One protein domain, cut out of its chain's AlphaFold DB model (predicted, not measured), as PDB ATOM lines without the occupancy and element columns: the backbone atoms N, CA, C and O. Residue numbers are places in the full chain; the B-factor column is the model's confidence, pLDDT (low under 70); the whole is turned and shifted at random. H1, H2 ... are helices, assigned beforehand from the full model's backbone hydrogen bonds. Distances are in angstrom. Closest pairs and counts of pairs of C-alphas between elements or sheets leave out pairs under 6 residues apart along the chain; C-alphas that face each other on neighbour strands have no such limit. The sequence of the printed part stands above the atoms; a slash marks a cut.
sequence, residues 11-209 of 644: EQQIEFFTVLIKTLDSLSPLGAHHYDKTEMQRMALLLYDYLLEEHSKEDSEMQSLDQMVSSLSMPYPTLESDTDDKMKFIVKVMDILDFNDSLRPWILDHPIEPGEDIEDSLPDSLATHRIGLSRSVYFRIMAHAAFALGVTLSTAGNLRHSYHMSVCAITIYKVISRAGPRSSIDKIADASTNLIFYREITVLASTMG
ATOM      1  N   GLU A  11     250.437 271.011 191.966       69.44
ATOM      2  CA  GLU A  11     250.278 270.749 190.531       69.44
ATOM      3  C   GLU A  11     249.918 269.283 190.238       69.44
ATOM      4  O   GLU A  11     248.981 269.039 189.483       69.44
ATOM      5  N   GLN A  12     250.569 268.321 190.902       67.75
ATOM      6  CA  GLN A  12     250.281 266.885 190.754       67.75
ATOM      7  C   GLN A  12     248.884 266.528 191.284       67.75
ATOM      8  O   GLN A  12     248.174 265.717 190.694       67.75
ATOM      9  N   GLN A  13     248.450 267.180 192.366       69.31
ATOM     10  CA  GLN A  13     247.097 267.016 192.908       69.31
ATOM     11  C   GLN A  13     246.018 267.503 191.933       69.31
ATOM     12  O   GLN A  13     245.009 266.829 191.725       69.31
ATOM     13  N   ILE A  14     246.238 268.663 191.303       76.25
ATOM     14  CA  ILE A  14     245.324 269.221 190.295       76.25
ATOM     15  C   ILE A  14     245.277 268.326 189.052       76.25
ATOM     16  O   ILE A  14     244.198 268.101 188.494       76.25
ATOM     17  N   GLU A  15     246.426 267.806 188.619       79.00
ATOM     18  CA  GLU A  15     246.515 266.892 187.482       79.00
ATOM     19  C   GLU A  15     245.745 265.595 187.746       79.00
ATOM     20  O   GLU A  15     244.881 265.225 186.947       79.00
ATOM     21  N   PHE A  16     245.965 264.959 188.899       76.62
ATOM     22  CA  PHE A  16     245.258 263.737 189.277       76.62
ATOM     23  C   PHE A  16     243.744 263.943 189.379       76.62
ATOM     24  O   PHE A  16     242.975 263.184 188.787       76.62
ATOM     25  N   PHE A  17     243.300 265.024 190.023       78.19
ATOM     26  CA  PHE A  17     241.880 265.368 190.094       78.19
ATOM     27  C   PHE A  17     241.252 265.589 188.705       78.19
ATOM     28  O   PHE A  17     240.141 265.134 188.428       78.19
ATOM     29  N   THR A  18     241.982 266.235 187.791       81.00
ATOM     30  CA  THR A  18     241.527 266.452 186.407       81.00
ATOM     31  C   THR A  18     241.373 265.134 185.647       81.00
ATOM     32  O   THR A  18     240.429 264.968 184.873       81.00
ATOM     33  N   VAL A  19     242.295 264.195 185.855       80.38
ATOM     34  CA  VAL A  19     242.254 262.864 185.241       80.38
ATOM     35  C   VAL A  19     241.095 262.027 185.795       80.38
ATOM     36  O   VAL A  19     240.408 261.366 185.016       80.38
ATOM     37  N   LEU A  20     240.794 262.122 187.094       78.62
ATOM     38  CA  LEU A  20     239.619 261.476 187.694       78.62
ATOM     39  C   LEU A  20     238.306 261.987 187.089       78.62
ATOM     40  O   LEU A  20     237.469 261.176 186.696       78.62
ATOM     41  N   ILE A  21     238.143 263.307 186.935       80.06
ATOM     42  CA  ILE A  21     236.951 263.883 186.285       80.06
ATOM     43  C   ILE A  21     236.800 263.341 184.862       80.06
ATOM     44  O   ILE A  21     235.728 262.866 184.506       80.06
ATOM     45  N   LYS A  22     237.871 263.356 184.059       80.81
ATOM     46  CA  LYS A  22     237.827 262.842 182.679       80.81
ATOM     47  C   LYS A  22     237.499 261.352 182.620       80.81
ATOM     48  O   LYS A  22     236.786 260.922 181.718       80.81
ATOM     49  N   THR A  23     238.003 260.571 183.571       78.44
ATOM     50  CA  THR A  23     237.720 259.134 183.668       78.44
ATOM     51  C   THR A  23     236.240 258.890 183.952       78.44
ATOM     52  O   THR A  23     235.610 258.103 183.249       78.44
ATOM     53  N   LEU A  24     235.664 259.609 184.920       75.75
ATOM     54  CA  LEU A  24     234.239 259.520 185.248       75.75
ATOM     55  C   LEU A  24     233.352 260.012 184.095       75.75
ATOM     56  O   LEU A  24     232.403 259.319 183.726       75.75
ATOM     57  N   ASP A  25     233.721 261.129 183.459       78.62
ATOM     58  CA  ASP A  25     233.058 261.641 182.252       78.62
ATOM     59  C   ASP A  25     233.060 260.595 181.125       78.62
ATOM     60  O   ASP A  25     232.092 260.501 180.378       78.62
ATOM     61  N   SER A  26     234.121 259.789 181.006       77.81
ATOM     62  CA  SER A  26     234.265 258.775 179.948       77.81
ATOM     63  C   SER A  26     233.540 257.465 180.251       77.81
ATOM     64  O   SER A  26     233.180 256.745 179.324       77.81
ATOM     65  N   LEU A  27     233.280 257.156 181.525       73.00
ATOM     66  CA  LEU A  27     232.411 256.040 181.909       73.00
ATOM     67  C   LEU A  27     230.931 256.360 181.658       73.00
ATOM     68  O   LEU A  27     230.166 255.452 181.330       73.00
ATOM     69  N   SER A  28     230.532 257.633 181.770       71.62
ATOM     70  CA  SER A  28     229.137 258.059 181.588       71.62
ATOM     71  C   SER A  28     228.516 257.644 180.231       71.62
ATOM     72  O   SER A  28     227.464 257.006 180.188       71.62
ATOM     73  N   PRO A  29     229.146 257.900 179.071       66.06
ATOM     74  CA  PRO A  29     228.586 257.478 177.787       66.06
ATOM     75  C   PRO A  29     228.601 255.953 177.568       66.06
ATOM     76  O   PRO A  29     228.010 255.485 176.599       66.06
ATOM     77  N   LEU A  30     229.266 255.173 178.433       64.06
ATOM     78  CA  LEU A  30     229.396 253.713 178.319       64.06
ATOM     79  C   LEU A  30     228.358 252.933 179.140       64.06
ATOM     80  O   LEU A  30     228.435 251.710 179.223       64.06
ATOM     81  N   GLY A  31     227.388 253.620 179.746       57.84
ATOM     82  CA  GLY A  31     226.305 253.001 180.516       57.84
ATOM     83  C   GLY A  31     226.324 253.335 182.009       57.84
ATOM     84  O   GLY A  31     225.319 253.106 182.679       57.84
ATOM     85  N   ALA A  32     227.396 253.937 182.540       56.81
ATOM     86  CA  ALA A  32     227.326 254.625 183.832       56.81
ATOM     87  C   ALA A  32     226.480 255.896 183.652       56.81
ATOM     88  O   ALA A  32     226.605 256.571 182.650       56.81
ATOM     89  N   HIS A  33     225.548 256.245 184.526       58.00
ATOM     90  CA  HIS A  33     224.562 257.270 184.150       58.00
ATOM     91  C   HIS A  33     225.118 258.684 183.967       58.00
ATOM     92  O   HIS A  33     226.243 259.016 184.349       58.00
ATOM     93  N   HIS A  34     224.270 259.528 183.375       52.97
ATOM     94  CA  HIS A  34     224.400 260.978 183.354       52.97
ATOM     95  C   HIS A  34     224.194 261.536 184.760       52.97
ATOM     96  O   HIS A  34     223.129 262.047 185.101       52.97
ATOM     97  N   TYR A  35     225.229 261.443 185.583       56.47
ATOM     98  CA  TYR A  35     225.389 262.414 186.649       56.47
ATOM     99  C   TYR A  35     225.472 263.798 186.009       56.47
ATOM    100  O   TYR A  35     226.158 263.981 184.998       56.47
ATOM    101  N   ASP A  36     224.778 264.782 186.582       60.16
ATOM    102  CA  ASP A  36     225.028 266.163 186.178       60.16
ATOM    103  C   ASP A  36     226.525 266.459 186.369       60.16
ATOM    104  O   ASP A  36     227.181 265.915 187.264       60.16
ATOM    105  N   LYS A  37     227.089 267.341 185.547       66.56
ATOM    106  CA  LYS A  37     228.504 267.724 185.610       66.56
ATOM    107  C   LYS A  37     228.922 268.126 187.028       66.56
ATOM    108  O   LYS A  37     230.031 267.825 187.464       66.56
ATOM    109  N   THR A  38     228.010 268.761 187.757       66.94
ATOM    110  CA  THR A  38     228.170 269.145 189.163       66.94
ATOM    111  C   THR A  38     228.306 267.934 190.097       66.94
ATOM    112  O   THR A  38     229.137 267.932 191.004       66.94
ATOM    113  N   GLU A  39     227.515 266.883 189.876       68.12
ATOM    114  CA  GLU A  39     227.557 265.644 190.660       68.12
ATOM    115  C   GLU A  39     228.812 264.830 190.348       68.12
ATOM    116  O   GLU A  39     229.464 264.357 191.276       68.12
ATOM    117  N   MET A  40     229.225 264.762 189.076       72.06
ATOM    118  CA  MET A  40     230.485 264.116 188.682       72.06
ATOM    119  C   MET A  40     231.693 264.780 189.338       72.06
ATOM    120  O   MET A  40     232.560 264.097 189.878       72.06
ATOM    121  N   GLN A  41     231.732 266.115 189.363       73.25
ATOM    122  CA  GLN A  41     232.794 266.861 190.042       73.25
ATOM    123  C   GLN A  41     232.808 266.598 191.552       73.25
ATOM    124  O   GLN A  41     233.880 266.437 192.138       73.25
ATOM    125  N   ARG A  42     231.633 266.509 192.187       74.25
ATOM    126  CA  ARG A  42     231.512 266.166 193.612       74.25
ATOM    127  C   ARG A  42     231.965 264.729 193.888       74.25
ATOM    128  O   ARG A  42     232.676 264.506 194.863       74.25
ATOM    129  N   MET A  43     231.592 263.771 193.040       75.06
ATOM    130  CA  MET A  43     232.031 262.376 193.153       75.06
ATOM    131  C   MET A  43     233.538 262.236 192.953       75.06
ATOM    132  O   MET A  43     234.182 261.551 193.739       75.06
ATOM    133  N   ALA A  44     234.111 262.931 191.966       79.75
ATOM    134  CA  ALA A  44     235.553 262.965 191.751       79.75
ATOM    135  C   ALA A  44     236.295 263.486 192.988       79.75
ATOM    136  O   ALA A  44     237.354 262.969 193.329       79.75
ATOM    137  N   LEU A  45     235.736 264.492 193.671       79.56
ATOM    138  CA  LEU A  45     236.363 265.108 194.843       79.56
ATOM    139  C   LEU A  45     236.313 264.180 196.055       79.56
ATOM    140  O   LEU A  45     237.324 263.979 196.714       79.56
ATOM    141  N   LEU A  46     235.169 263.539 196.292       77.12
ATOM    142  CA  LEU A  46     235.022 262.555 197.366       77.12
ATOM    143  C   LEU A  46     235.850 261.287 197.116       77.12
ATOM    144  O   LEU A  46     236.375 260.708 198.065       77.12
ATOM    145  N   LEU A  47     235.989 260.863 195.855       77.69
ATOM    146  CA  LEU A  47     236.886 259.772 195.480       77.69
ATOM    147  C   LEU A  47     238.352 260.169 195.696       77.69
ATOM    148  O   LEU A  47     239.120 259.378 196.229       77.69
ATOM    149  N   TYR A  48     238.734 261.386 195.312       80.69
ATOM    150  CA  TYR A  48     240.075 261.912 195.555       80.69
ATOM    151  C   TYR A  48     240.410 261.933 197.053       80.69
ATOM    152  O   TYR A  48     241.461 261.428 197.445       80.69
ATOM    153  N   ASP A  49     239.498 262.434 197.891       77.19
ATOM    154  CA  ASP A  49     239.665 262.449 199.348       77.19
ATOM    155  C   ASP A  49     239.797 261.025 199.915       77.19
ATOM    156  O   ASP A  49     240.675 260.772 200.735       77.19
ATOM    157  N   TYR A  50     238.984 260.074 199.433       75.50
ATOM    158  CA  TYR A  50     239.089 258.662 199.821       75.50
ATOM    159  C   TYR A  50     240.457 258.065 199.477       75.50
ATOM    160  O   TYR A  50     241.100 257.454 200.328       75.50
ATOM    161  N   LEU A  51     240.921 258.265 198.242       74.62
ATOM    162  CA  LEU A  51     242.196 257.723 197.774       74.62
ATOM    163  C   LEU A  51     243.381 258.317 198.543       74.62
ATOM    164  O   LEU A  51     244.335 257.600 198.828       74.62
ATOM    165  N   LEU A  52     243.313 259.596 198.928       73.44
ATOM    166  CA  LEU A  52     244.310 260.214 199.805       73.44
ATOM    167  C   LEU A  52     244.277 259.653 201.230       73.44
ATOM    168  O   LEU A  52     245.335 259.430 201.820       73.44
ATOM    169  N   GLU A  53     243.086 259.445 201.797       74.00
ATOM    170  CA  GLU A  53     242.931 258.858 203.129       74.00
ATOM    171  C   GLU A  53     243.497 257.435 203.182       74.00
ATOM    172  O   GLU A  53     244.232 257.121 204.117       74.00
ATOM    173  N   GLU A  54     243.217 256.595 202.186       69.81
ATOM    174  CA  GLU A  54     243.766 255.234 202.115       69.81
ATOM    175  C   GLU A  54     245.278 255.237 201.832       69.81
ATOM    176  O   GLU A  54     246.022 254.547 202.528       69.81
ATOM    177  N   HIS A  55     245.773 256.121 200.950       65.75
ATOM    178  CA  HIS A  55     247.218 256.340 200.765       65.75
ATOM    179  C   HIS A  55     247.947 256.716 202.060       65.75
ATOM    180  O   HIS A  55     249.131 256.427 202.203       65.75
ATOM    181  N   SER A  56     247.271 257.383 202.999       62.12
ATOM    182  CA  SER A  56     247.874 257.786 204.275       62.12
ATOM    183  C   SER A  56     247.913 256.673 205.332       62.12
ATOM    184  O   SER A  56     248.601 256.830 206.342       62.12
ATOM    185  N   LYS A  57     247.165 255.576 205.136       62.25
ATOM    186  CA  LYS A  57     247.021 254.474 206.106       62.25
ATOM    187  C   LYS A  57     247.999 253.322 205.870       62.25
ATOM    188  O   LYS A  57     248.289 252.594 206.818       62.25
ATOM    189  N   GLU A  58     248.511 253.161 204.653       54.62
ATOM    190  CA  GLU A  58     249.411 252.066 204.285       54.62
ATOM    191  C   GLU A  58     250.821 252.570 203.943       54.62
ATOM    192  O   GLU A  58     251.069 253.107 202.870       54.62
ATOM    193  N   ASP A  59     251.787 252.313 204.833       49.81
ATOM    194  CA  ASP A  59     253.231 252.527 204.604       49.81
ATOM    195  C   ASP A  59     253.851 251.492 203.622       49.81
ATOM    196  O   ASP A  59     255.066 251.285 203.597       49.81
ATOM    197  N   SER A  60     253.046 250.786 202.819       46.28
ATOM    198  CA  SER A  60     253.508 249.655 202.004       46.28
ATOM    199  C   SER A  60     252.726 249.510 200.694       46.28
ATOM    200  O   SER A  60     251.533 249.256 200.704       46.28
ATOM    201  N   GLU A  61     253.449 249.588 199.572       49.50
ATOM    202  CA  GLU A  61     253.083 249.075 198.233       49.50
ATOM    203  C   GLU A  61     251.900 249.696 197.464       49.50
ATOM    204  O   GLU A  61     251.562 249.207 196.386       49.50
ATOM    205  N   MET A  62     251.322 250.818 197.896       52.12
ATOM    206  CA  MET A  62     250.347 251.519 197.050       52.12
ATOM    207  C   MET A  62     251.062 252.220 195.871       52.12
ATOM    208  O   MET A  62     252.080 252.891 196.063       52.12
ATOM    209  N   GLN A  63     250.564 252.040 194.634       58.06
ATOM    210  CA  GLN A  63     251.111 252.691 193.428       58.06
ATOM    211  C   GLN A  63     251.261 254.196 193.670       58.06
ATOM    212  O   GLN A  63     250.344 254.822 194.197       58.06
ATOM    213  N   SER A  64     252.391 254.796 193.282       65.19
ATOM    214  CA  SER A  64     252.551 256.243 193.458       65.19
ATOM    215  C   SER A  64     251.460 256.992 192.682       65.19
ATOM    216  O   SER A  64     251.026 256.538 191.621       65.19
ATOM    217  N   LEU A  65     251.025 258.158 193.170       64.00
ATOM    218  CA  LEU A  65     249.993 258.953 192.490       64.00
ATOM    219  C   LEU A  65     250.346 259.213 191.012       64.00
ATOM    220  O   LEU A  65     249.479 259.159 190.145       64.00
ATOM    221  N   ASP A  66     251.637 259.390 190.705       64.19
ATOM    222  CA  ASP A  66     252.154 259.522 189.337       64.19
ATOM    223  C   ASP A  66     251.904 258.263 188.479       64.19
ATOM    224  O   ASP A  66     251.577 258.368 187.295       64.19
ATOM    225  N   GLN A  67     252.010 257.062 189.058       69.25
ATOM    226  CA  GLN A  67     251.658 255.810 188.377       69.25
ATOM    227  C   GLN A  67     250.148 255.703 188.134       69.25
ATOM    228  O   GLN A  67     249.749 255.239 187.061       69.25
ATOM    229  N   MET A  68     249.308 256.181 189.057       69.12
ATOM    230  CA  MET A  68     247.853 256.228 188.852       69.12
ATOM    231  C   MET A  68     247.466 257.224 187.752       69.12
ATOM    232  O   MET A  68     246.711 256.871 186.844       69.12
ATOM    233  N   VAL A  69     248.037 258.436 187.764       69.75
ATOM    234  CA  VAL A  69     247.859 259.453 186.707       69.75
ATOM    235  C   VAL A  69     248.292 258.893 185.352       69.75
ATOM    236  O   VAL A  69     247.547 258.972 184.372       69.75
ATOM    237  N   SER A  70     249.469 258.264 185.282       72.06
ATOM    238  CA  SER A  70     249.965 257.637 184.051       72.06
ATOM    239  C   SER A  70     249.075 256.480 183.582       72.06
ATOM    240  O   SER A  70     248.999 256.208 182.384       72.06
ATOM    241  N   SER A  71     248.413 255.781 184.500       70.81
ATOM    242  CA  SER A  71     247.564 254.638 184.169       70.81
ATOM    243  C   SER A  71     246.175 255.066 183.691       70.81
ATOM    244  O   SER A  71     245.651 254.442 182.766       70.81
ATOM    245  N   LEU A  72     245.627 256.151 184.241       70.06
ATOM    246  CA  LEU A  72     244.340 256.736 183.846       70.06
ATOM    247  C   LEU A  72     244.429 257.656 182.615       70.06
ATOM    248  O   LEU A  72     243.427 257.893 181.950       70.06
ATOM    249  N   SER A  73     245.618 258.143 182.249       67.00
ATOM    250  CA  SER A  73     245.842 259.047 181.101       67.00
ATOM    251  C   SER A  73     245.836 258.368 179.716       67.00
ATOM    252  O   SER A  73     246.383 258.899 178.747       67.00
ATOM    253  N   MET A  74     245.189 257.206 179.586       67.81
ATOM    254  CA  MET A  74     244.968 256.529 178.298       67.81
ATOM    255  C   MET A  74     244.004 257.326 177.395       67.81
ATOM    256  O   MET A  74     243.260 258.170 177.897       67.81
ATOM    257  N   PRO A  75     243.982 257.084 176.065       73.25
ATOM    258  CA  PRO A  75     242.940 257.651 175.218       73.25
ATOM    259  C   PRO A  75     241.569 257.198 175.724       73.25
ATOM    260  O   PRO A  75     241.282 256.005 175.795       73.25
ATOM    261  N   TYR A  76     240.742 258.171 176.099       78.00
ATOM    262  CA  TYR A  76     239.399 257.918 176.590       78.00
ATOM    263  C   TYR A  76     238.513 257.410 175.445       78.00
ATOM    264  O   TYR A  76     238.484 258.047 174.384       78.00
ATOM    265  N   PRO A  77     237.806 256.284 175.627       77.56
ATOM    266  CA  PRO A  77     236.908 255.769 174.607       77.56
ATOM    267  C   PRO A  77     235.740 256.734 174.370       77.56
ATOM    268  O   PRO A  77     235.222 257.365 175.290       77.56
ATOM    269  N   THR A  78     235.304 256.828 173.119       75.44
ATOM    270  CA  THR A  78     234.066 257.501 172.719       75.44
ATOM    271  C   THR A  78     232.953 256.468 172.523       75.44
ATOM    272  O   THR A  78     233.187 255.257 172.517       75.44
ATOM    273  N   LEU A  79     231.718 256.933 172.304       67.81
ATOM    274  CA  LEU A  79     230.599 256.068 171.902       67.81
ATOM    275  C   LEU A  79     230.918 255.228 170.653       67.81
ATOM    276  O   LEU A  79     230.442 254.102 170.542       67.81
ATOM    277  N   GLU A  80     231.762 255.742 169.760       77.94
ATOM    278  CA  GLU A  80     232.163 255.091 168.508       77.94
ATOM    279  C   GLU A  80     233.386 254.175 168.655       77.94
ATOM    280  O   GLU A  80     233.721 253.454 167.718       77.94
ATOM    281  N   SER A  81     234.062 254.184 169.809       81.75
ATOM    282  CA  SER A  81     235.202 253.298 170.051       81.75
ATOM    283  C   SER A  81     234.803 251.827 169.967       81.75
ATOM    284  O   SER A  81     233.673 251.453 170.308       81.75
ATOM    285  N   ASP A  82     235.757 250.995 169.548       85.44
ATOM    286  CA  ASP A  82     235.567 249.552 169.483       85.44
ATOM    287  C   ASP A  82     235.276 248.970 170.873       85.44
ATOM    288  O   ASP A  82     235.683 249.498 171.916       85.44
ATOM    289  N   THR A  83     234.535 247.872 170.877       81.38
ATOM    290  CA  THR A  83     234.052 247.191 172.074       81.38
ATOM    291  C   THR A  83     235.220 246.713 172.939       81.38
ATOM    292  O   THR A  83     235.187 246.877 174.158       81.38
ATOM    293  N   ASP A  84     236.294 246.218 172.320       83.50
ATOM    294  CA  ASP A  84     237.505 245.774 173.019       83.50
ATOM    295  C   ASP A  84     238.231 246.919 173.736       83.50
ATOM    296  O   ASP A  84     238.719 246.749 174.856       83.50
ATOM    297  N   ASP A  85     238.294 248.099 173.116       83.94
ATOM    298  CA  ASP A  85     238.942 249.274 173.704       83.94
ATOM    299  C   ASP A  85     238.136 249.813 174.891       83.94
ATOM    300  O   ASP A  85     238.709 250.155 175.928       83.94
ATOM    301  N   LYS A  86     236.800 249.802 174.781       82.88
ATOM    302  CA  LYS A  86     235.889 250.123 175.892       82.88
ATOM    303  C   LYS A  86     236.075 249.156 177.060       82.88
ATOM    304  O   LYS A  86     236.264 249.607 178.188       82.88
ATOM    305  N   MET A  87     236.089 247.844 176.804       83.81
ATOM    306  CA  MET A  87     236.292 246.834 177.853       83.81
ATOM    307  C   MET A  87     237.645 247.004 178.552       83.81
ATOM    308  O   MET A  87     237.693 247.046 179.782       83.81
ATOM    309  N   LYS A  88     238.738 247.154 177.791       84.88
ATOM    310  CA  LYS A  88     240.086 247.360 178.354       84.88
ATOM    311  C   LYS A  88     240.155 248.612 179.215       84.88
ATOM    312  O   LYS A  88     240.760 248.570 180.283       84.88
ATOM    313  N   PHE A  89     239.543 249.708 178.767       85.12
ATOM    314  CA  PHE A  89     239.476 250.939 179.545       85.12
ATOM    315  C   PHE A  89     238.737 250.718 180.869       85.12
ATOM    316  O   PHE A  89     239.283 251.038 181.921       85.12
ATOM    317  N   ILE A  90     237.541 250.121 180.838       84.38
ATOM    318  CA  ILE A  90     236.723 249.911 182.040       84.38
ATOM    319  C   ILE A  90     237.432 248.992 183.042       84.38
ATOM    320  O   ILE A  90     237.536 249.344 184.216       84.38
ATOM    321  N   VAL A  91     237.974 247.856 182.588       85.94
ATOM    322  CA  VAL A  91     238.724 246.926 183.452       85.94
ATOM    323  C   VAL A  91     239.936 247.620 184.065       85.94
ATOM    324  O   VAL A  91     240.170 247.492 185.261       85.94
ATOM    325  N   LYS A  92     240.656 248.436 183.288       83.06
ATOM    326  CA  LYS A  92     241.792 249.204 183.802       83.06
ATOM    327  C   LYS A  92     241.372 250.239 184.849       83.06
ATOM    328  O   LYS A  92     242.095 250.443 185.817       83.06
ATOM    329  N   VAL A  93     240.218 250.887 184.687       82.12
ATOM    330  CA  VAL A  93     239.673 251.772 185.727       82.12
ATOM    331  C   VAL A  93     239.354 250.975 186.990       82.12
ATOM    332  O   VAL A  93     239.720 251.413 188.073       82.12
ATOM    333  N   MET A  94     238.750 249.790 186.870       85.69
ATOM    334  CA  MET A  94     238.505 248.912 188.022       85.69
ATOM    335  C   MET A  94     239.811 248.471 188.700       85.69
ATOM    336  O   MET A  94     239.870 248.472 189.923       85.69
ATOM    337  N   ASP A  95     240.868 248.163 187.937       80.56
ATOM    338  CA  ASP A  95     242.199 247.818 188.468       80.56
ATOM    339  C   ASP A  95     242.809 248.959 189.292       80.56
ATOM    340  O   ASP A  95     243.432 248.724 190.321       80.56
ATOM    341  N   ILE A  96     242.627 250.198 188.831       75.50
ATOM    342  CA  ILE A  96     243.124 251.413 189.493       75.50
ATOM    343  C   ILE A  96     242.212 251.829 190.652       75.50
ATOM    344  O   ILE A  96     242.542 252.726 191.405       75.50
ATOM    345  N   LEU A  97     241.030 251.251 190.807       76.31
ATOM    346  CA  LEU A  97     240.148 251.577 191.923       76.31
ATOM    347  C   LEU A  97     240.184 250.474 192.992       76.31
ATOM    348  O   LEU A  97     240.031 250.765 194.173       76.31
ATOM    349  N   ASP A  98     240.450 249.221 192.632       75.88
ATOM    350  CA  ASP A  98     240.487 248.078 193.553       75.88
ATOM    351  C   ASP A  98     241.810 247.936 194.334       75.88
ATOM    352  O   ASP A  98     242.433 246.873 194.363       75.88
ATOM    353  N   PHE A  99     242.254 249.009 194.993       65.25
ATOM    354  CA  PHE A  99     243.385 248.958 195.921       65.25
ATOM    355  C   PHE A  99     242.917 248.380 197.273       65.25
ATOM    356  O   PHE A  99     242.492 249.121 198.153       65.25
ATOM    357  N   ASN A 100     242.985 247.050 197.406       60.06
ATOM    358  CA  ASN A 100     242.833 246.234 198.633       60.06
ATOM    359  C   ASN A 100     241.429 245.785 199.071       60.06
ATOM    360  O   ASN A 100     241.329 244.963 199.982       60.06
ATOM    361  N   ASP A 101     240.349 246.202 198.408       65.56
ATOM    362  CA  ASP A 101     238.986 245.783 198.789       65.56
ATOM    363  C   ASP A 101     238.548 244.438 198.153       65.56
ATOM    364  O   ASP A 101     237.459 243.945 198.465       65.56
ATOM    365  N   SER A 102     239.399 243.828 197.306       72.62
ATOM    366  CA  SER A 102     239.152 242.583 196.541       72.62
ATOM    367  C   SER A 102     237.823 242.586 195.780       72.62
ATOM    368  O   SER A 102     237.244 241.536 195.479       72.62
ATOM    369  N   LEU A 103     237.331 243.779 195.449       80.88
ATOM    370  CA  LEU A 103     236.013 243.980 194.884       80.88
ATOM    371  C   LEU A 103     236.013 243.688 193.386       80.88
ATOM    372  O   LEU A 103     235.030 243.160 192.873       80.88
ATOM    373  N   ARG A 104     237.106 243.973 192.670       85.69
ATOM    374  CA  ARG A 104     237.215 243.633 191.246       85.69
ATOM    375  C   ARG A 104     237.256 242.116 191.036       85.69
ATOM    376  O   ARG A 104     236.451 241.667 190.226       85.69
ATOM    377  N   PRO A 105     238.105 241.314 191.717       83.88
ATOM    378  CA  PRO A 105     238.042 239.854 191.625       83.88
ATOM    379  C   PRO A 105     236.649 239.311 191.937       83.88
ATOM    380  O   PRO A 105     236.172 238.423 191.246       83.88
ATOM    381  N   TRP A 106     235.953 239.884 192.922       84.62
ATOM    382  CA  TRP A 106     234.568 239.510 193.191       84.62
ATOM    383  C   TRP A 106     233.641 239.854 192.010       84.62
ATOM    384  O   TRP A 106     232.913 238.996 191.529       84.62
ATOM    385  N   ILE A 107     233.714 241.064 191.450       85.38
ATOM    386  CA  ILE A 107     232.898 241.440 190.284       85.38
ATOM    387  C   ILE A 107     233.235 240.587 189.051       85.38
ATOM    388  O   ILE A 107     232.332 240.256 188.293       85.38
ATOM    389  N   LEU A 108     234.501 240.247 188.807       84.12
ATOM    390  CA  LEU A 108     234.919 239.577 187.573       84.12
ATOM    391  C   LEU A 108     234.830 238.051 187.641       84.12
ATOM    392  O   LEU A 108     234.476 237.426 186.641       84.12
ATOM    393  N   ASP A 109     235.130 237.474 188.803       77.62
ATOM    394  CA  ASP A 109     235.412 236.047 188.952       77.62
ATOM    395  C   ASP A 109     234.468 235.335 189.939       77.62
ATOM    396  O   ASP A 109     234.579 234.119 190.112       77.62
ATOM    397  N   HIS A 110     233.538 236.044 190.599       70.56
ATOM    398  CA  HIS A 110     232.588 235.405 191.513       70.56
ATOM    399  C   HIS A 110     231.679 234.419 190.754       70.56
ATOM    400  O   HIS A 110     231.009 234.812 189.795       70.56
ATOM    401  N   PRO A 111     231.629 233.135 191.153       61.59
ATOM    402  CA  PRO A 111     230.688 232.199 190.562       61.59
ATOM    403  C   PRO A 111     229.273 232.562 191.022       61.59
ATOM    404  O   PRO A 111     228.982 232.492 192.205       61.59
ATOM    405  N   ILE A 112     228.390 232.932 190.092       58.16
ATOM    406  CA  ILE A 112     226.948 232.942 190.362       58.16
ATOM    407  C   ILE A 112     226.421 231.542 190.047       58.16
ATOM    408  O   ILE A 112     226.279 231.182 188.869       58.16
ATOM    409  N   GLU A 113     226.140 230.748 191.080       51.66
ATOM    410  CA  GLU A 113     225.331 229.540 190.923       51.66
ATOM    411  C   GLU A 113     223.830 229.892 190.956       51.66
ATOM    412  O   GLU A 113     223.407 230.777 191.705       51.66
ATOM    413  N   PRO A 114     222.985 229.238 190.136       41.81
ATOM    414  CA  PRO A 114     221.543 229.462 190.182       41.81
ATOM    415  C   PRO A 114     220.979 229.175 191.582       41.81
ATOM    416  O   PRO A 114     221.039 228.040 192.051       41.81
ATOM    417  N   GLY A 115     220.399 230.193 192.222       44.22
ATOM    418  CA  GLY A 115     219.795 230.092 193.555       44.22
ATOM    419  C   GLY A 115     220.684 230.542 194.718       44.22
ATOM    420  O   GLY A 115     220.215 230.509 195.853       44.22
ATOM    421  N   GLU A 116     221.924 230.976 194.466       54.53
ATOM    422  CA  GLU A 116     222.733 231.656 195.482       54.53
ATOM    423  C   GLU A 116     222.340 233.134 195.589       54.53
ATOM    424  O   GLU A 116     222.349 233.880 194.603       54.53
ATOM    425  N   ASP A 117     222.018 233.576 196.807       62.34
ATOM    426  CA  ASP A 117     221.881 234.996 197.100       62.34
ATOM    427  C   ASP A 117     223.284 235.616 197.091       62.34
ATOM    428  O   ASP A 117     224.087 235.401 197.990       62.34
ATOM    429  N   ILE A 118     223.585 236.439 196.086       66.31
ATOM    430  CA  ILE A 118     224.874 237.158 195.962       66.31
ATOM    431  C   ILE A 118     225.150 238.066 197.183       66.31
ATOM    432  O   ILE A 118     226.278 238.496 197.414       66.31
ATOM    433  N   GLU A 119     224.123 238.359 197.989       67.31
ATOM    434  CA  GLU A 119     224.264 239.048 199.278       67.31
ATOM    435  C   GLU A 119     224.959 238.177 200.356       67.31
ATOM    436  O   GLU A 119     225.522 238.735 201.298       67.31
ATOM    437  N   ASP A 120     224.990 236.848 200.210       68.62
ATOM    438  CA  ASP A 120     225.619 235.910 201.157       68.62
ATOM    439  C   ASP A 120     227.140 235.782 200.961       68.62
ATOM    440  O   ASP A 120     227.862 235.375 201.874       68.62
ATOM    441  N   SER A 121     227.646 236.155 199.785       73.31
ATOM    442  CA  SER A 121     229.058 236.060 199.390       73.31
ATOM    443  C   SER A 121     229.737 237.429 199.249       73.31
ATOM    444  O   SER A 121     230.733 237.562 198.531       73.31
ATOM    445  N   LEU A 122     229.200 238.464 199.903       77.38
ATOM    446  CA  LEU A 122     229.741 239.821 199.810       77.38
ATOM    447  C   LEU A 122     231.191 239.878 200.315       77.38
ATOM    448  O   LEU A 122     231.498 239.304 201.362       77.38
ATOM    449  N   PRO A 123     232.080 240.627 199.638       79.19
ATOM    450  CA  PRO A 123     233.413 240.878 200.163       79.19
ATOM    451  C   PRO A 123     233.321 241.645 201.490       79.19
ATOM    452  O   PRO A 123     232.423 242.470 201.686       79.19
ATOM    453  N   ASP A 124     234.280 241.410 202.390       75.19
ATOM    454  CA  ASP A 124     234.310 241.994 203.744       75.19
ATOM    455  C   ASP A 124     234.174 243.528 203.737       75.19
ATOM    456  O   ASP A 124     233.584 244.126 204.640       75.19
ATOM    457  N   SER A 125     234.681 244.168 202.683       73.56
ATOM    458  CA  SER A 125     234.583 245.605 202.435       73.56
ATOM    459  C   SER A 125     233.131 246.097 202.307       73.56
ATOM    460  O   SER A 125     232.788 247.158 202.845       73.56
ATOM    461  N   LEU A 126     232.258 245.300 201.680       75.12
ATOM    462  CA  LEU A 126     230.827 245.562 201.486       75.12
ATOM    463  C   LEU A 126     229.943 244.995 202.602       75.12
ATOM    464  O   LEU A 126     228.860 245.524 202.838       75.12
ATOM    465  N   ALA A 127     230.396 243.982 203.342       73.94
ATOM    466  CA  ALA A 127     229.636 243.389 204.448       73.94
ATOM    467  C   ALA A 127     229.472 244.325 205.673       73.94
ATOM    468  O   ALA A 127     228.805 243.989 206.656       73.94
ATOM    469  N   THR A 128     230.069 245.521 205.649       69.62
ATOM    470  CA  THR A 128     230.050 246.464 206.774       69.62
ATOM    471  C   THR A 128     228.716 247.213 206.923       69.62
ATOM    472  O   THR A 128     228.187 247.818 205.995       69.62
ATOM    473  N   HIS A 129     228.180 247.261 208.150       62.94
ATOM    474  CA  HIS A 129     226.894 247.919 208.450       62.94
ATOM    475  C   HIS A 129     226.894 249.454 208.339       62.94
ATOM    476  O   HIS A 129     225.825 250.068 208.361       62.94
ATOM    477  N   ARG A 130     228.066 250.095 208.287       69.31
ATOM    478  CA  ARG A 130     228.199 251.551 208.148       69.31
ATOM    479  C   ARG A 130     229.334 251.870 207.196       69.31
ATOM    480  O   ARG A 130     230.492 251.613 207.512       69.31
ATOM    481  N   ILE A 131     228.988 252.499 206.083       73.00
ATOM    482  CA  ILE A 131     229.940 252.927 205.063       73.00
ATOM    483  C   ILE A 131     230.021 254.454 205.128       73.00
ATOM    484  O   ILE A 131     228.999 255.134 205.075       73.00
ATOM    485  N   GLY A 132     231.228 255.004 205.296       71.31
ATOM    486  CA  GLY A 132     231.455 256.455 205.270       71.31
ATOM    487  C   GLY A 132     231.159 257.063 203.893       71.31
ATOM    488  O   GLY A 132     231.120 256.348 202.896       71.31
ATOM    489  N   LEU A 133     230.969 258.386 203.816       71.94
ATOM    490  CA  LEU A 133     230.584 259.059 202.566       71.94
ATOM    491  C   LEU A 133     231.591 258.802 201.428       71.94
ATOM    492  O   LEU A 133     231.188 258.354 200.358       71.94
ATOM    493  N   SER A 134     232.887 259.004 201.667       72.56
ATOM    494  CA  SER A 134     233.940 258.842 200.652       72.56
ATOM    495  C   SER A 134     234.047 257.387 200.159       72.56
ATOM    496  O   SER A 134     234.052 257.137 198.956       72.56
ATOM    497  N   ARG A 135     233.963 256.408 201.076       77.75
ATOM    498  CA  ARG A 135     233.921 254.972 200.739       77.75
ATOM    499  C   ARG A 135     232.640 254.572 199.994       77.75
ATOM    500  O   ARG A 135     232.666 253.723 199.112       77.75
ATOM    501  N   SER A 136     231.510 255.213 200.298       77.25
ATOM    502  CA  SER A 136     230.257 254.975 199.573       77.25
ATOM    503  C   SER A 136     230.339 255.445 198.120       77.25
ATOM    504  O   SER A 136     229.809 254.777 197.238       77.25
ATOM    505  N   VAL A 137     231.038 256.554 197.850       77.19
ATOM    506  CA  VAL A 137     231.264 257.066 196.489       77.19
ATOM    507  C   VAL A 137     232.190 256.145 195.706       77.19
ATOM    508  O   VAL A 137     231.905 255.852 194.548       77.19
ATOM    509  N   TYR A 138     233.237 255.629 196.347       81.56
ATOM    510  CA  TYR A 138     234.095 254.601 195.765       81.56
ATOM    511  C   TYR A 138     233.287 253.390 195.264       81.56
ATOM    512  O   TYR A 138     233.343 253.053 194.079       81.56
ATOM    513  N   PHE A 139     232.451 252.796 196.124       82.75
ATOM    514  CA  PHE A 139     231.641 251.643 195.732       82.75
ATOM    515  C   PHE A 139     230.621 251.970 194.627       82.75
ATOM    516  O   PHE A 139     230.388 251.134 193.755       82.75
ATOM    517  N   ARG A 140     230.054 253.187 194.596       80.38
ATOM    518  CA  ARG A 140     229.187 253.632 193.483       80.38
ATOM    519  C   ARG A 140     229.938 253.608 192.158       80.38
ATOM    520  O   ARG A 140     229.422 253.092 191.172       80.38
ATOM    521  N   ILE A 141     231.154 254.149 192.131       81.25
ATOM    522  CA  ILE A 141     231.976 254.212 190.917       81.25
ATOM    523  C   ILE A 141     232.344 252.798 190.452       81.25
ATOM    524  O   ILE A 141     232.235 252.507 189.261       81.25
ATOM    525  N   MET A 142     232.673 251.894 191.378       85.88
ATOM    526  CA  MET A 142     232.913 250.479 191.063       85.88
ATOM    527  C   MET A 142     231.671 249.785 190.489       85.88
ATOM    528  O   MET A 142     231.774 249.089 189.479       85.88
ATOM    529  N   ALA A 143     230.487 250.016 191.061       84.62
ATOM    530  CA  ALA A 143     229.234 249.488 190.520       84.62
ATOM    531  C   ALA A 143     228.923 250.037 189.120       84.62
ATOM    532  O   ALA A 143     228.463 249.305 188.250       84.62
ATOM    533  N   HIS A 144     229.215 251.313 188.869       82.75
ATOM    534  CA  HIS A 144     229.069 251.911 187.545       82.75
ATOM    535  C   HIS A 144     230.027 251.341 186.511       82.75
ATOM    536  O   HIS A 144     229.608 251.084 185.384       82.75
ATOM    537  N   ALA A 145     231.287 251.130 186.883       85.88
ATOM    538  CA  ALA A 145     232.257 250.477 186.018       85.88
ATOM    539  C   ALA A 145     231.811 249.041 185.697       85.88
ATOM    540  O   ALA A 145     231.789 248.661 184.529       85.88
ATOM    541  N   ALA A 146     231.352 248.283 186.700       88.12
ATOM    542  CA  ALA A 146     230.784 246.951 186.500       88.12
ATOM    543  C   ALA A 146     229.586 246.983 185.538       88.12
ATOM    544  O   ALA A 146     229.547 246.235 184.565       88.12
ATOM    545  N   PHE A 147     228.638 247.895 185.745       86.50
ATOM    546  CA  PHE A 147     227.473 248.019 184.873       86.50
ATOM    547  C   PHE A 147     227.851 248.409 183.435       86.50
ATOM    548  O   PHE A 147     227.370 247.791 182.489       86.50
ATOM    549  N   ALA A 148     228.761 249.370 183.251       85.19
ATOM    550  CA  ALA A 148     229.269 249.760 181.934       85.19
ATOM    551  C   ALA A 148     229.989 248.597 181.228       85.19
ATOM    552  O   ALA A 148     229.823 248.391 180.019       85.19
ATOM    553  N   LEU A 149     230.748 247.788 181.977       87.44
ATOM    554  CA  LEU A 149     231.346 246.557 181.463       87.44
ATOM    555  C   LEU A 149     230.254 245.573 181.034       87.44
ATOM    556  O   LEU A 149     230.337 244.998 179.951       87.44
ATOM    557  N   GLY A 150     229.201 245.437 181.841       86.25
ATOM    558  CA  GLY A 150     228.028 244.632 181.527       86.25
ATOM    559  C   GLY A 150     227.355 245.056 180.221       86.25
ATOM    560  O   GLY A 150     227.152 244.220 179.340       86.25
ATOM    561  N   VAL A 151     227.069 246.346 180.040       83.19
ATOM    562  CA  VAL A 151     226.490 246.890 178.797       83.19
ATOM    563  C   VAL A 151     227.397 246.594 177.602       83.19
ATOM    564  O   VAL A 151     226.938 246.072 176.586       83.19
ATOM    565  N   THR A 152     228.700 246.836 177.747       83.94
ATOM    566  CA  THR A 152     229.692 246.582 176.693       83.94
ATOM    567  C   THR A 152     229.736 245.093 176.308       83.94
ATOM    568  O   THR A 152     229.721 244.747 175.125       83.94
ATOM    569  N   LEU A 153     229.687 244.187 177.288       84.88
ATOM    570  CA  LEU A 153     229.622 242.739 177.061       84.88
ATOM    571  C   LEU A 153     228.316 242.305 176.384       84.88
ATOM    572  O   LEU A 153     228.351 241.440 175.511       84.88
ATOM    573  N   SER A 154     227.181 242.919 176.733       84.25
ATOM    574  CA  SER A 154     225.899 242.673 176.055       84.25
ATOM    575  C   SER A 154     225.981 243.059 174.581       84.25
ATOM    576  O   SER A 154     225.615 242.263 173.717       84.25
ATOM    577  N   THR A 155     226.557 244.229 174.272       82.06
ATOM    578  CA  THR A 155     226.750 244.668 172.879       82.06
ATOM    579  C   THR A 155     227.684 243.751 172.087       82.06
ATOM    580  O   THR A 155     227.494 243.582 170.885       82.06
ATOM    581  N   ALA A 156     228.630 243.088 172.760       80.62
ATOM    582  CA  ALA A 156     229.486 242.053 172.177       80.62
ATOM    583  C   ALA A 156     228.787 240.684 172.006       80.62
ATOM    584  O   ALA A 156     229.395 239.742 171.499       80.62
ATOM    585  N   GLY A 157     227.540 240.535 172.466       81.38
ATOM    586  CA  GLY A 157     226.789 239.276 172.459       81.38
ATOM    587  C   GLY A 157     227.064 238.356 173.655       81.38
ATOM    588  O   GLY A 157     226.535 237.246 173.710       81.38
ATOM    589  N   ASN A 158     227.854 238.787 174.641       85.12
ATOM    590  CA  ASN A 158     228.152 238.012 175.844       85.12
ATOM    591  C   ASN A 158     227.135 238.297 176.964       85.12
ATOM    592  O   ASN A 158     227.441 238.912 177.988       85.12
ATOM    593  N   LEU A 159     225.901 237.828 176.755       83.12
ATOM    594  CA  LEU A 159     224.761 238.113 177.634       83.12
ATOM    595  C   LEU A 159     224.949 237.572 179.061       83.12
ATOM    596  O   LEU A 159     224.594 238.247 180.019       83.12
ATOM    597  N   ARG A 160     225.570 236.393 179.223       82.19
ATOM    598  CA  ARG A 160     225.773 235.782 180.548       82.19
ATOM    599  C   ARG A 160     226.712 236.604 181.429       82.19
ATOM    600  O   ARG A 160     226.394 236.855 182.586       82.19
ATOM    601  N   HIS A 161     227.850 237.037 180.884       83.44
ATOM    602  CA  HIS A 161     228.769 237.886 181.644       83.44
ATOM    603  C   HIS A 161     228.174 239.281 181.838       83.44
ATOM    604  O   HIS A 161     228.310 239.852 182.910       83.44
ATOM    605  N   SER A 162     227.440 239.803 180.850       85.69
ATOM    606  CA  SER A 162     226.692 241.048 181.022       85.69
ATOM    607  C   SER A 162     225.728 240.994 182.211       85.69
ATOM    608  O   SER A 162     225.668 241.930 183.015       85.69
ATOM    609  N   TYR A 163     225.018 239.872 182.350       84.06
ATOM    610  CA  TYR A 163     224.038 239.662 183.406       84.06
ATOM    611  C   TYR A 163     224.726 239.631 184.761       84.06
ATOM    612  O   TYR A 163     224.371 240.414 185.635       84.06
ATOM    613  N   HIS A 164     225.797 238.845 184.881       85.25
ATOM    614  CA  HIS A 164     226.656 238.804 186.064       85.25
ATOM    615  C   HIS A 164     227.111 240.196 186.525       85.25
ATOM    616  O   HIS A 164     226.869 240.584 187.670       85.25
ATOM    617  N   MET A 165     227.700 240.987 185.621       86.88
ATOM    618  CA  MET A 165     228.206 242.326 185.957       86.88
ATOM    619  C   MET A 165     227.082 243.273 186.398       86.88
ATOM    620  O   MET A 165     227.248 244.051 187.338       86.88
ATOM    621  N   SER A 166     225.922 243.183 185.742       85.25
ATOM    622  CA  SER A 166     224.740 243.986 186.069       85.25
ATOM    623  C   SER A 166     224.168 243.622 187.440       85.25
ATOM    624  O   SER A 166     223.811 244.514 188.213       85.25
ATOM    625  N   VAL A 167     224.122 242.329 187.780       84.62
ATOM    626  CA  VAL A 167     223.679 241.876 189.104       84.62
ATOM    627  C   VAL A 167     224.645 242.360 190.184       84.62
ATOM    628  O   VAL A 167     224.196 242.936 191.175       84.62
ATOM    629  N   CYS A 168     225.959 242.211 189.978       85.25
ATOM    630  CA  CYS A 168     226.974 242.703 190.915       85.25
ATOM    631  C   CYS A 168     226.819 244.211 191.165       85.25
ATOM    632  O   CYS A 168     226.795 244.647 192.316       85.25
ATOM    633  N   ALA A 169     226.630 245.002 190.104       85.06
ATOM    634  CA  ALA A 169     226.403 246.442 190.208       85.06
ATOM    635  C   ALA A 169     225.162 246.784 191.054       85.06
ATOM    636  O   ALA A 169     225.234 247.631 191.950       85.06
ATOM    637  N   ILE A 170     224.038 246.101 190.819       81.06
ATOM    638  CA  ILE A 170     222.798 246.287 191.589       81.06
ATOM    639  C   ILE A 170     222.997 245.898 193.055       81.06
ATOM    640  O   ILE A 170     222.524 246.608 193.946       81.06
ATOM    641  N   THR A 171     223.691 244.793 193.327       82.06
ATOM    642  CA  THR A 171     223.960 244.334 194.694       82.06
ATOM    643  C   THR A 171     224.806 245.346 195.461       82.06
ATOM    644  O   THR A 171     224.431 245.732 196.571       82.06
ATOM    645  N   ILE A 172     225.880 245.856 194.850       81.94
ATOM    646  CA  ILE A 172     226.708 246.917 195.440       81.94
ATOM    647  C   ILE A 172     225.837 248.132 195.790       81.94
ATOM    648  O   ILE A 172     225.893 248.639 196.913       81.94
ATOM    649  N   TYR A 173     224.960 248.559 194.877       79.38
ATOM    650  CA  TYR A 173     224.050 249.679 195.123       79.38
ATOM    651  C   TYR A 173     223.081 249.434 196.280       79.38
ATOM    652  O   TYR A 173     222.931 250.301 197.145       79.38
ATOM    653  N   LYS A 174     222.463 248.251 196.355       77.75
ATOM    654  CA  LYS A 174     221.575 247.891 197.473       77.75
ATOM    655  C   LYS A 174     222.294 247.974 198.818       77.75
ATOM    656  O   LYS A 174     221.726 248.502 199.777       77.75
ATOM    657  N   VAL A 175     223.526 247.474 198.895       78.25
ATOM    658  CA  VAL A 175     224.345 247.503 200.115       78.25
ATOM    659  C   VAL A 175     224.662 248.944 200.518       78.25
ATOM    660  O   VAL A 175     224.399 249.334 201.660       78.25
ATOM    661  N   ILE A 176     225.124 249.775 199.578       77.44
ATOM    662  CA  ILE A 176     225.416 251.196 199.830       77.44
ATOM    663  C   ILE A 176     224.164 251.935 200.308       77.44
ATOM    664  O   ILE A 176     224.229 252.678 201.289       77.44
ATOM    665  N   SER A 177     223.015 251.722 199.661       71.81
ATOM    666  CA  SER A 177     221.758 252.371 200.049       71.81
ATOM    667  C   SER A 177     221.309 251.989 201.466       71.81
ATOM    668  O   SER A 177     220.695 252.809 202.153       71.81
ATOM    669  N   ARG A 178     221.627 250.774 201.940       72.06
ATOM    670  CA  ARG A 178     221.347 250.336 203.321       72.06
ATOM    671  C   ARG A 178     222.342 250.921 204.337       72.06
ATOM    672  O   ARG A 178     221.923 251.278 205.439       72.06
ATOM    673  N   ALA A 179     223.626 251.017 203.982       68.38
ATOM    674  CA  ALA A 179     224.724 251.305 204.913       68.38
ATOM    675  C   ALA A 179     225.259 252.757 204.893       68.38
ATOM    676  O   ALA A 179     226.025 253.133 205.786       68.38
ATOM    677  N   GLY A 180     224.897 253.570 203.895       61.38
ATOM    678  CA  GLY A 180     225.435 254.920 203.685       61.38
ATOM    679  C   GLY A 180     224.821 256.033 204.560       61.38
ATOM    680  O   GLY A 180     223.722 255.886 205.111       61.38
ATOM    681  N   PRO A 181     225.503 257.192 204.696       57.91
ATOM    682  CA  PRO A 181     224.990 258.356 205.414       57.91
ATOM    683  C   PRO A 181     223.799 258.974 204.664       57.91
ATOM    684  O   PRO A 181     223.886 259.336 203.496       57.91
ATOM    685  N   ARG A 182     222.657 259.096 205.349       54.06
ATOM    686  CA  ARG A 182     221.352 259.463 204.769       54.06
ATOM    687  C   ARG A 182     221.224 260.962 204.428       54.06
ATOM    688  O   ARG A 182     220.381 261.637 205.018       54.06
ATOM    689  N   SER A 183     222.010 261.491 203.491       53.62
ATOM    690  CA  SER A 183     221.755 262.824 202.914       53.62
ATOM    691  C   SER A 183     220.610 262.762 201.879       53.62
ATOM    692  O   SER A 183     220.332 261.703 201.318       53.62
ATOM    693  N   SER A 184     219.879 263.863 201.650       50.22
ATOM    694  CA  SER A 184     218.733 263.897 200.718       50.22
ATOM    695  C   SER A 184     219.140 263.883 199.240       50.22
ATOM    696  O   SER A 184     218.406 263.346 198.419       50.22
ATOM    697  N   ILE A 185     220.304 264.443 198.905       51.25
ATOM    698  CA  ILE A 185     220.807 264.532 197.525       51.25
ATOM    699  C   ILE A 185     221.285 263.160 197.043       51.25
ATOM    700  O   ILE A 185     220.933 262.733 195.946       51.25
ATOM    701  N   ASP A 186     222.008 262.429 197.894       55.56
ATOM    702  CA  ASP A 186     222.584 261.136 197.513       55.56
ATOM    703  C   ASP A 186     221.482 260.069 197.313       55.56
ATOM    704  O   ASP A 186     221.616 259.202 196.455       55.56
ATOM    705  N   LYS A 187     220.336 260.203 198.003       58.44
ATOM    706  CA  LYS A 187     219.141 259.359 197.799       58.44
ATOM    707  C   LYS A 187     218.503 259.517 196.417       58.44
ATOM    708  O   LYS A 187     218.026 258.534 195.860       58.44
ATOM    709  N   ILE A 188     218.464 260.738 195.881       50.25
ATOM    710  CA  ILE A 188     217.826 261.021 194.584       50.25
ATOM    711  C   ILE A 188     218.691 260.467 193.447       50.25
ATOM    712  O   ILE A 188     218.171 259.823 192.537       50.25
ATOM    713  N   ALA A 189     220.010 260.664 193.523       57.97
ATOM    714  CA  ALA A 189     220.949 260.111 192.550       57.97
ATOM    715  C   ALA A 189     220.952 258.567 192.554       57.97
ATOM    716  O   ALA A 189     220.979 257.944 191.489       57.97
ATOM    717  N   ASP A 190     220.841 257.946 193.735       63.41
ATOM    718  CA  ASP A 190     220.748 256.486 193.877       63.41
ATOM    719  C   ASP A 190     219.431 255.935 193.320       63.41
ATOM    720  O   ASP A 190     219.424 254.899 192.655       63.41
ATOM    721  N   ALA A 191     218.312 256.627 193.550       63.47
ATOM    722  CA  ALA A 191     217.015 256.232 193.007       63.47
ATOM    723  C   ALA A 191     217.017 256.267 191.471       63.47
ATOM    724  O   ALA A 191     216.645 255.279 190.839       63.47
ATOM    725  N   SER A 192     217.506 257.354 190.868       64.50
ATOM    726  CA  SER A 192     217.612 257.489 189.408       64.50
ATOM    727  C   SER A 192     218.527 256.434 188.782       64.50
ATOM    728  O   SER A 192     218.221 255.900 187.718       64.50
ATOM    729  N   THR A 193     219.624 256.094 189.460       68.50
ATOM    730  CA  THR A 193     220.569 255.065 189.009       68.50
ATOM    731  C   THR A 193     219.969 253.666 189.070       68.50
ATOM    732  O   THR A 193     220.032 252.912 188.099       68.50
ATOM    733  N   ASN A 194     219.303 253.337 190.179       71.62
ATOM    734  CA  ASN A 194     218.630 252.053 190.339       71.62
ATOM    735  C   ASN A 194     217.590 251.818 189.235       71.62
ATOM    736  O   ASN A 194     217.519 250.714 188.703       71.62
ATOM    737  N   LEU A 195     216.820 252.841 188.845       74.56
ATOM    738  CA  LEU A 195     215.828 252.718 187.769       74.56
ATOM    739  C   LEU A 195     216.450 252.244 186.451       74.56
ATOM    740  O   LEU A 195     215.917 251.352 185.794       74.56
ATOM    741  N   ILE A 196     217.596 252.798 186.064       75.94
ATOM    742  CA  ILE A 196     218.224 252.426 184.796       75.94
ATOM    743  C   ILE A 196     218.859 251.033 184.904       75.94
ATOM    744  O   ILE A 196     218.698 250.224 183.992       75.94
ATOM    745  N   PHE A 197     219.492 250.704 186.034       81.69
ATOM    746  CA  PHE A 197     220.034 249.361 186.254       81.69
ATOM    747  C   PHE A 197     218.951 248.284 186.187       81.69
ATOM    748  O   PHE A 197     219.122 247.285 185.486       81.69
ATOM    749  N   TYR A 198     217.814 248.500 186.859       85.00
ATOM    750  CA  TYR A 198     216.695 247.559 186.830       85.00
ATOM    751  C   TYR A 198     216.057 247.449 185.443       85.00
ATOM    752  O   TYR A 198     215.636 246.358 185.061       85.00
ATOM    753  N   ARG A 199     216.017 248.532 184.661       86.38
ATOM    754  CA  ARG A 199     215.559 248.486 183.268       86.38
ATOM    755  C   ARG A 199     216.449 247.587 182.414       86.38
ATOM    756  O   ARG A 199     215.942 246.653 181.795       86.38
ATOM    757  N   GLU A 200     217.756 247.828 182.409       84.81
ATOM    758  CA  GLU A 200     218.685 247.077 181.556       84.81
ATOM    759  C   GLU A 200     218.785 245.604 181.967       84.81
ATOM    760  O   GLU A 200     218.712 244.720 181.113       84.81
ATOM    761  N   ILE A 201     218.854 245.304 183.270       86.50
ATOM    762  CA  ILE A 201     218.906 243.908 183.725       86.50
ATOM    763  C   ILE A 201     217.604 243.151 183.425       86.50
ATOM    764  O   ILE A 201     217.645 241.957 183.134       86.50
ATOM    765  N   THR A 202     216.450 243.831 183.438       87.69
ATOM    766  CA  THR A 202     215.163 243.240 183.043       87.69
ATOM    767  C   THR A 202     215.189 242.840 181.572       87.69
ATOM    768  O   THR A 202     214.827 241.711 181.230       87.69
ATOM    769  N   VAL A 203     215.642 243.744 180.695       87.69
ATOM    770  CA  VAL A 203     215.768 243.473 179.253       87.69
ATOM    771  C   VAL A 203     216.723 242.305 179.015       87.69
ATOM    772  O   VAL A 203     216.416 241.390 178.245       87.69
ATOM    773  N   LEU A 204     217.852 242.296 179.717       85.44
ATOM    774  CA  LEU A 204     218.873 241.268 179.595       85.44
ATOM    775  C   LEU A 204     218.387 239.890 180.062       85.44
ATOM    776  O   LEU A 204     218.478 238.928 179.299       85.44
ATOM    777  N   ALA A 205     217.795 239.799 181.256       86.00
ATOM    778  CA  ALA A 205     217.204 238.565 181.778       86.00
ATOM    779  C   ALA A 205     216.119 238.022 180.831       86.00
ATOM    780  O   ALA A 205     216.107 236.843 180.477       86.00
ATOM    781  N   SER A 206     215.262 238.914 180.326       86.19
ATOM    782  CA  SER A 206     214.204 238.592 179.362       86.19
ATOM    783  C   SER A 206     214.747 238.080 178.021       86.19
ATOM    784  O   SER A 206     214.096 237.261 177.366       86.19
ATOM    785  N   THR A 207     215.931 238.545 177.609       86.62
ATOM    786  CA  THR A 207     216.629 238.105 176.387       86.62
ATOM    787  C   THR A 207     217.311 236.752 176.586       86.62
ATOM    788  O   THR A 207     217.325 235.933 175.671       86.62
ATOM    789  N   MET A 208     217.833 236.486 177.785       83.62
ATOM    790  CA  MET A 208     218.440 235.199 178.143       83.62
ATOM    791  C   MET A 208     217.416 234.079 178.380       83.62
ATOM    792  O   MET A 208     217.797 232.914 178.412       83.62
ATOM    793  N   GLY A 209     216.131 234.416 178.523       82.94
ATOM    794  CA  GLY A 209     215.079 233.453 178.864       82.94
ATOM    795  C   GLY A 209     214.924 233.212 180.368       82.94
ATOM    796  O   GLY A 209     214.164 232.331 180.759       82.94
TER     797      GLY A 209
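Overview. This is residues 11 to 209 of the 644 residues of an uncharacterized protein of Batrachochytrium salamandrivorans (UniProt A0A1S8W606). Helix H6 runs through the middle of a compact, all-helix body; H4 and H7 pack along it, running against it, H8 packs on H7, and H1 and H2 meet H6 at steep tilts, H1 with residues 27 to 30 alone and H2 with residues 43 to 50 at residues 133 to 138 of H6. H1, H4, H6, H7 and H8 form an up-and-down bundle, each running against the one before; short H3 packs on H1 and H4, short H5 on H7. The printed part has 199 residues, with eight named helices, H1 to H8 in order, and no named strand. The radius of gyration of the C-alphas is 16.2 A, and the spans are 52 by 40 by 34 A.

Arrangement. H1, residues 11 to 30, touches H2, residues 37 to 55, at Ile 21 and Ala 44, their closest C-alphas, 5.7 A apart. H3, residues 65 to 72, forms a hairpin with H4, residues 83 to 97. H5 is residues 103 to 109. H6, residues 133 to 155, touches H4 at a shallow tilt of 19 degrees, closest C-alphas Ile 90 and Ala 145, 6.0 A. H6 and H7, residues 159 to 179, form a hairpin, closest C-alphas Gly 150 and Ser 162, 3.9 A. H8, residues 184 to 208, touches H7, closest C-alphas Ser 166 and Ile 201, 6.3 A. H1 and H8 are apart. Every O i to N i+4 pair is within hydrogen-bond range in H2 to H7, 14 of 16 in H1 and 19 of 21 in H8.

Along the chain. H1 begins at C-alpha 11 (250.278, 270.749, 190.531) and spans 29.6 A; H6 spans 33.2 A, H7 30.3 A. H8, 36.5 A long, ends at C-alpha 208 (218.440, 235.199, 178.143).

Size, cuts and confidence. C-alphas 11 and 209, the two farthest apart, are 52.6 A apart. The printed part has no cut. The H5 to H6 link is long, 23 residues. Mean pLDDT of the printed part is 73.9; 64 residues are under 70, among them 54 to 69 and 179 to 193.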